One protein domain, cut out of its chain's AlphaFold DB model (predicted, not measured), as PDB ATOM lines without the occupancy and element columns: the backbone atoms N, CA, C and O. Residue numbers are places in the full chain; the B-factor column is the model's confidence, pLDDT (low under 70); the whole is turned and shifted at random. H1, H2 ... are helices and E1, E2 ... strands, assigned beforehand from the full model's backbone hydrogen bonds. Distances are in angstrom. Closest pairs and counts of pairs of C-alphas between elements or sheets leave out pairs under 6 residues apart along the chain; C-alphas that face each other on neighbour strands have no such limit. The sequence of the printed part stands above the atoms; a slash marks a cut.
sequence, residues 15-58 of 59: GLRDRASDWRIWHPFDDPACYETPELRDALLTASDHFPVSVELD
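This is residues 15 to 58 of the 59 residues of the protein "Endonuclease" of Silicimonas sp (UniProt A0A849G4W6). A narrow ribbon of two antiparallel strands, E1 and E2, makes one part of an elongated model, and a small helical head makes the other, with the longer helix H2 set across the far end of the ribbon and the short helix H1 beside the start of H2. The chain runs out along E1, through the head, and back along E2. The printed part has 44 residues with two named helices and two named strands, in the order E1, H1, H2, E2, and its class is mixed, helices and strands. It is loose, with a radius of gyration of the C-alphas of 12.4 A, and spans 37 by 19 by 15 A.

After residues 15 to 19, strand E1 holds residues 20 to 25, 14.7 A long, beginning at C-alpha 20 at (62.319, -41.537, -9.553). Helix H1 is residues 32 to 36. Helix H2, residues 38 to 47, measures 14.0 A and begins at C-alpha 38 at (36.426, -44.224, 2.539). Strand E2, residues 53 to 57, measures 13.4 A and ends at C-alpha 57 at (61.590, -38.009, -6.479).

E1 and E2 are antiparallel neighbours, with 163 degrees between their directions. N 21 and O 56 are 2.9 A apart, and N 54 and O 24 are 2.9 A apart, both within hydrogen-bond range. The C-alphas of residues 23 and 55 face each other at 4.0 A. H1 and H2 only just touch, with 3 pairs of C-alphas within 8 A, and only at the corner by their link; their closest C-alphas, of Cys 34 and Arg 41, are 5.5 A apart. E1 and H2 are apart, as are H1 and E2. In H1 and H2 every O i to N i+4 pair is within hydrogen-bond range.

The two C-alphas farthest apart, of Gly 15 and Pro 38, are 37.8 A apart. The printed part has no cut. The links H1 to H2 and H2 to E2 are tight, E1 to H1 is short, and no link is long. The mean pLDDT of the printed part is 96.2, and no printed residue is under 70.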
ATOM      1  N   GLY A  15      68.652 -37.689 -16.062       97.19
ATOM      2  CA  GLY A  15      69.340 -37.302 -14.820       97.19
ATOM      3  C   GLY A  15      68.500 -37.423 -13.544       97.19
ATOM      4  O   GLY A  15      69.047 -37.333 -12.450       97.19
ATOM      5  N   LEU A  16      67.183 -37.614 -13.673       96.38
ATOM      6  CA  LEU A  16      66.268 -37.820 -12.548       96.38
ATOM      7  C   LEU A  16      65.763 -39.260 -12.459       96.38
ATOM      8  O   LEU A  16      65.122 -39.613 -11.477       96.38
ATOM      9  N   ARG A  17      66.045 -40.099 -13.463       96.12
ATOM     10  CA  ARG A  17      65.488 -41.452 -13.552       96.12
ATOM     11  C   ARG A  17      65.863 -42.316 -12.353       96.12
ATOM     12  O   ARG A  17      64.993 -42.990 -11.824       96.12
ATOM     13  N   ASP A  18      67.113 -42.244 -11.909       96.69
ATOM     14  CA  ASP A  18      67.599 -43.054 -10.783       96.69
ATOM     15  C   ASP A  18      67.039 -42.587  -9.427       96.69
ATOM     16  O   ASP A  18      67.116 -43.319  -8.447       96.69
ATOM     17  N   ARG A  19      66.463 -41.378  -9.376       97.06
ATOM     18  CA  ARG A  19      65.817 -40.784  -8.193       97.06
ATOM     19  C   ARG A  19      64.297 -40.922  -8.231       97.06
ATOM     20  O   ARG A  19      63.637 -40.592  -7.253       97.06
ATOM     21  N   ALA A  20      63.747 -41.372  -9.358       97.62
ATOM     22  CA  ALA A  20      62.319 -41.537  -9.553       97.62
ATOM     23  C   ALA A  20      61.881 -42.934  -9.120       97.62
ATOM     24  O   ALA A  20      62.262 -43.937  -9.722       97.62
ATOM     25  N   SER A  21      61.056 -42.984  -8.082       96.56
ATOM     26  CA  SER A  21      60.544 -44.218  -7.493       96.56
ATOM     27  C   SER A  21      59.051 -44.093  -7.187       96.56
ATOM     28  O   SER A  21      58.448 -43.048  -7.426       96.56
ATOM     29  N   ASP A  22      58.436 -45.192  -6.751       95.38
ATOM     30  CA  ASP A  22      57.065 -45.219  -6.227       95.38
ATOM     31  C   ASP A  22      56.017 -44.519  -7.113       95.38
ATOM     32  O   ASP A  22      55.123 -43.814  -6.639       95.38
ATOM     33  N   TRP A  23      56.112 -44.721  -8.435       96.38
ATOM     34  CA  TRP A  23      55.080 -44.237  -9.344       96.38
ATOM     35  C   TRP A  23      53.753 -44.956  -9.085       96.38
ATOM     36  O   TRP A  23      53.720 -46.153  -8.788       96.38
ATOM     37  N   ARG A  24      52.644 -44.223  -9.200       95.19
ATOM     38  CA  ARG A  24      51.321 -44.721  -8.813       95.19
ATOM     39  C   ARG A  24      50.211 -44.052  -9.606       95.19
ATOM     40  O   ARG A  24      50.275 -42.855  -9.869       95.19
ATOM     41  N   ILE A  25      49.170 -44.818  -9.923       95.75
ATOM     42  CA  ILE A  25      47.864 -44.288 -10.331       95.75
ATOM     43  C   ILE A  25      46.923 -44.456  -9.139       95.75
ATOM     44  O   ILE A  25      46.748 -45.569  -8.646       95.75
ATOM     45  N   TRP A  26      46.308 -43.372  -8.680       95.94
ATOM     46  CA  TRP A  26      45.430 -43.364  -7.504       95.94
ATOM     47  C   TRP A  26      44.004 -43.800  -7.874       95.94
ATOM     48  O   TRP A  26      43.042 -43.061  -7.678       95.94
ATOM     49  N   HIS A  27      43.867 -44.981  -8.486       94.81
ATOM     50  CA  HIS A  27      42.588 -45.522  -8.946       94.81
ATOM     51  C   HIS A  27      41.959 -46.400  -7.850       94.81
ATOM     52  O   HIS A  27      42.482 -47.484  -7.578       94.81
ATOM     53  N   PRO A  28      40.814 -46.022  -7.246       94.94
ATOM     54  CA  PRO A  28      40.258 -46.728  -6.091       94.94
ATOM     55  C   PRO A  28      39.947 -48.205  -6.311       94.94
ATOM     56  O   PRO A  28      39.860 -48.942  -5.346       94.94
ATOM     57  N   PHE A  29      39.749 -48.653  -7.550       93.19
ATOM     58  CA  PHE A  29      39.477 -50.068  -7.827       93.19
ATOM     59  C   PHE A  29      40.726 -50.896  -8.155       93.19
ATOM     60  O   PHE A  29      40.628 -52.118  -8.168       93.19
ATOM     61  N   ASP A  30      41.876 -50.250  -8.380       92.94
ATOM     62  CA  ASP A  30      43.153 -50.931  -8.664       92.94
ATOM     63  C   ASP A  30      44.161 -50.774  -7.514       92.94
ATOM     64  O   ASP A  30      45.220 -51.400  -7.511       92.94
ATOM     65  N   ASP A  31      43.823 -49.951  -6.521       94.00
ATOM     66  CA  ASP A  31      44.644 -49.641  -5.364       94.00
ATOM     67  C   ASP A  31      43.862 -49.907  -4.065       94.00
ATOM     68  O   ASP A  31      42.976 -49.121  -3.706       94.00
ATOM     69  N   PRO A  32      44.187 -50.990  -3.329       95.69
ATOM     70  CA  PRO A  32      43.488 -51.353  -2.099       95.69
ATOM     71  C   PRO A  32      43.488 -50.248  -1.045       95.69
ATOM     72  O   PRO A  32      42.463 -50.016  -0.414       95.69
ATOM     73  N   ALA A  33      44.591 -49.506  -0.894       96.25
ATOM     74  CA  ALA A  33      44.674 -48.442   0.104       96.25
ATOM     75  C   ALA A  33      43.710 -47.291  -0.223       96.25
ATOM     76  O   ALA A  33      43.093 -46.718   0.679       96.25
ATOM     77  N   CYS A  34      43.538 -46.990  -1.515       97.00
ATOM     78  CA  CYS A  34      42.526 -46.043  -1.971       97.00
ATOM     79  C   CYS A  34      41.110 -46.571  -1.713       97.00
ATOM     80  O   CYS A  34      40.262 -45.801  -1.276       97.00
ATOM     81  N   TYR A  35      40.841 -47.859  -1.953       96.75
ATOM     82  CA  TYR A  35      39.510 -48.445  -1.751       96.75
ATOM     83  C   TYR A  35      39.084 -48.502  -0.278       96.75
ATOM     84  O   TYR A  35      37.930 -48.211   0.058       96.75
ATOM     85  N   GLU A  36      40.017 -48.927   0.577       98.19
ATOM     86  CA  GLU A  36      39.815 -49.206   2.000       98.19
ATOM     87  C   GLU A  36      39.763 -47.938   2.855       98.19
ATOM     88  O   GLU A  36      39.307 -48.003   3.992       98.19
ATOM     89  N   THR A  37      40.163 -46.789   2.300       98.38
ATOM     90  CA  THR A  37      40.074 -45.471   2.943       98.38
ATOM     91  C   THR A  37      38.847 -44.719   2.403       98.38
ATOM     92  O   THR A  37      38.938 -44.124   1.324       98.38
ATOM     93  N   PRO A  38      37.686 -44.729   3.093       98.06
ATOM     94  CA  PRO A  38      36.426 -44.224   2.539       98.06
ATOM     95  C   PRO A  38      36.491 -42.758   2.111       98.06
ATOM     96  O   PRO A  38      36.016 -42.415   1.032       98.06
ATOM     97  N   GLU A  39      37.133 -41.906   2.909       98.19
ATOM     98  CA  GLU A  39      37.243 -40.473   2.637       98.19
ATOM     99  C   GLU A  39      38.041 -40.210   1.354       98.19
ATOM    100  O   GLU A  39      37.670 -39.353   0.549       98.19
ATOM    101  N   LEU A  40      39.116 -40.975   1.136       97.75
ATOM    102  CA  LEU A  40      39.951 -40.873  -0.058       97.75
ATOM    103  C   LEU A  40      39.229 -41.429  -1.287       97.75
ATOM    104  O   LEU A  40      39.199 -40.768  -2.323       97.75
ATOM    105  N   ARG A  41      38.620 -42.615  -1.178       97.50
ATOM    106  CA  ARG A  41      37.827 -43.210  -2.261       97.50
ATOM    107  C   ARG A  41      36.749 -42.247  -2.741       97.50
ATOM    108  O   ARG A  41      36.632 -42.010  -3.940       97.50
ATOM    109  N   ASP A  42      35.963 -41.705  -1.818       97.81
ATOM    110  CA  ASP A  42      34.811 -40.874  -2.156       97.81
ATOM    111  C   ASP A  42      35.261 -39.535  -2.769       97.81
ATOM    112  O   ASP A  42      34.653 -39.061  -3.734       97.81
ATOM    113  N   ALA A  43      36.382 -38.973  -2.291       97.81
ATOM    114  CA  ALA A  43      37.021 -37.812  -2.906       97.81
ATOM    115  C   ALA A  43      37.495 -38.105  -4.340       97.81
ATOM    116  O   ALA A  43      37.174 -37.345  -5.252       97.81
ATOM    117  N   LEU A  44      38.197 -39.222  -4.561       96.25
ATOM    118  CA  LEU A  44      38.697 -39.622  -5.881       96.25
ATOM    119  C   LEU A  44      37.558 -39.863  -6.880       96.25
ATOM    120  O   LEU A  44      37.656 -39.434  -8.024       96.25
ATOM    121  N   LEU A  45      36.467 -40.506  -6.455       95.44
ATOM    122  CA  LEU A  45      35.325 -40.808  -7.328       95.44
ATOM    123  C   LEU A  45      34.469 -39.582  -7.679       95.44
ATOM    124  O   LEU A  45      33.766 -39.608  -8.687       95.44
ATOM    125  N   THR A  46      34.492 -38.537  -6.847       96.88
ATOM    126  CA  THR A  46      33.658 -37.337  -7.039       96.88
ATOM    127  C   THR A  46      34.419 -36.200  -7.723       96.88
ATOM    128  O   THR A  46      33.804 -35.357  -8.373       96.88
ATOM    129  N   ALA A  47      35.745 -36.148  -7.575       96.19
ATOM    130  CA  ALA A  47      36.541 -35.012  -8.031       96.19
ATOM    131  C   ALA A  47      36.677 -34.918  -9.561       96.19
ATOM    132  O   ALA A  47      36.665 -33.812 -10.100       96.19
ATOM    133  N   SER A  48      36.846 -36.046 -10.258       93.81
ATOM    134  CA  SER A  48      37.104 -36.098 -11.704       93.81
ATOM    135  C   SER A  48      36.841 -37.504 -12.262       93.81
ATOM    136  O   SER A  48      36.722 -38.472 -11.516       93.81
ATOM    137  N   ASP A  49      36.747 -37.615 -13.583       91.00
ATOM    138  CA  ASP A  49      36.773 -38.864 -14.348       91.00
ATOM    139  C   ASP A  49      38.199 -39.381 -14.634       91.00
ATOM    140  O   ASP A  49      38.355 -40.528 -15.054       91.00
ATOM    141  N   HIS A  50      39.226 -38.569 -14.364       93.56
ATOM    142  CA  HIS A  50      40.637 -38.956 -14.392       93.56
ATOM    143  C   HIS A  50      41.175 -39.189 -12.977       93.56
ATOM    144  O   HIS A  50      40.838 -38.466 -12.037       93.56
ATOM    145  N   PHE A  51      42.070 -40.170 -12.834       94.94
ATOM    146  CA  PHE A  51      42.742 -40.450 -11.565       94.94
ATOM    147  C   PHE A  51      44.172 -39.898 -11.568       94.94
ATOM    148  O   PHE A  51      44.862 -40.013 -12.583       94.94
ATOM    149  N   PRO A  52      44.648 -39.327 -10.445       96.25
ATOM    150  CA  PRO A  52      45.999 -38.789 -10.359       96.25
ATOM    151  C   PRO A  52      47.072 -39.830 -10.686       96.25
ATOM    152  O   PRO A  52      46.990 -40.980 -10.248       96.25
ATOM    153  N   VAL A  53      48.119 -39.385 -11.381       96.88
ATOM    154  CA  VAL A  53      49.366 -40.131 -11.577       96.88
ATOM    155  C   VAL A  53      50.473 -39.393 -10.837       96.88
ATOM    156  O   VAL A  53      50.685 -38.203 -11.069       96.88
ATOM    157  N   SER A  54      51.174 -40.081  -9.942       97.19
ATOM    158  CA  SER A  54      52.287 -39.519  -9.171       97.19
ATOM    159  C   SER A  54      53.558 -40.336  -9.357       97.19
ATOM    160  O   SER A  54      53.503 -41.507  -9.724       97.19
ATOM    161  N   VAL A  55      54.699 -39.713  -9.074       97.69
ATOM    162  CA  VAL A  55      56.013 -40.345  -8.932       97.69
ATOM    163  C   VAL A  55      56.738 -39.632  -7.800       97.69
ATOM    164  O   VAL A  55      56.634 -38.408  -7.693       97.69
ATOM    165  N   GLU A  56      57.431 -40.383  -6.958       97.81
ATOM    166  CA  GLU A  56      58.260 -39.828  -5.895       97.81
ATOM    167  C   GLU A  56      59.662 -39.542  -6.442       97.81
ATOM    168  O   GLU A  56      60.201 -40.330  -7.227       97.81
ATOM    169  N   LEU A  57      60.248 -38.407  -6.057       96.88
ATOM    170  CA  LEU A  57      61.590 -38.009  -6.479       96.88
ATOM    171  C   LEU A  57      62.457 -37.784  -5.238       96.88
ATOM    172  O   LEU A  57      62.269 -36.802  -4.526       96.88
ATOM    173  N   ASP A  58      63.446 -38.648  -5.018       96.44
ATOM    174  CA  ASP A  58      64.409 -38.501  -3.918       96.44
ATOM    175  C   ASP A  58      65.408 -37.386  -4.252       96.44
ATOM    176  O   ASP A  58      66.325 -37.610  -5.056       96.44
TER     177      ASP A  58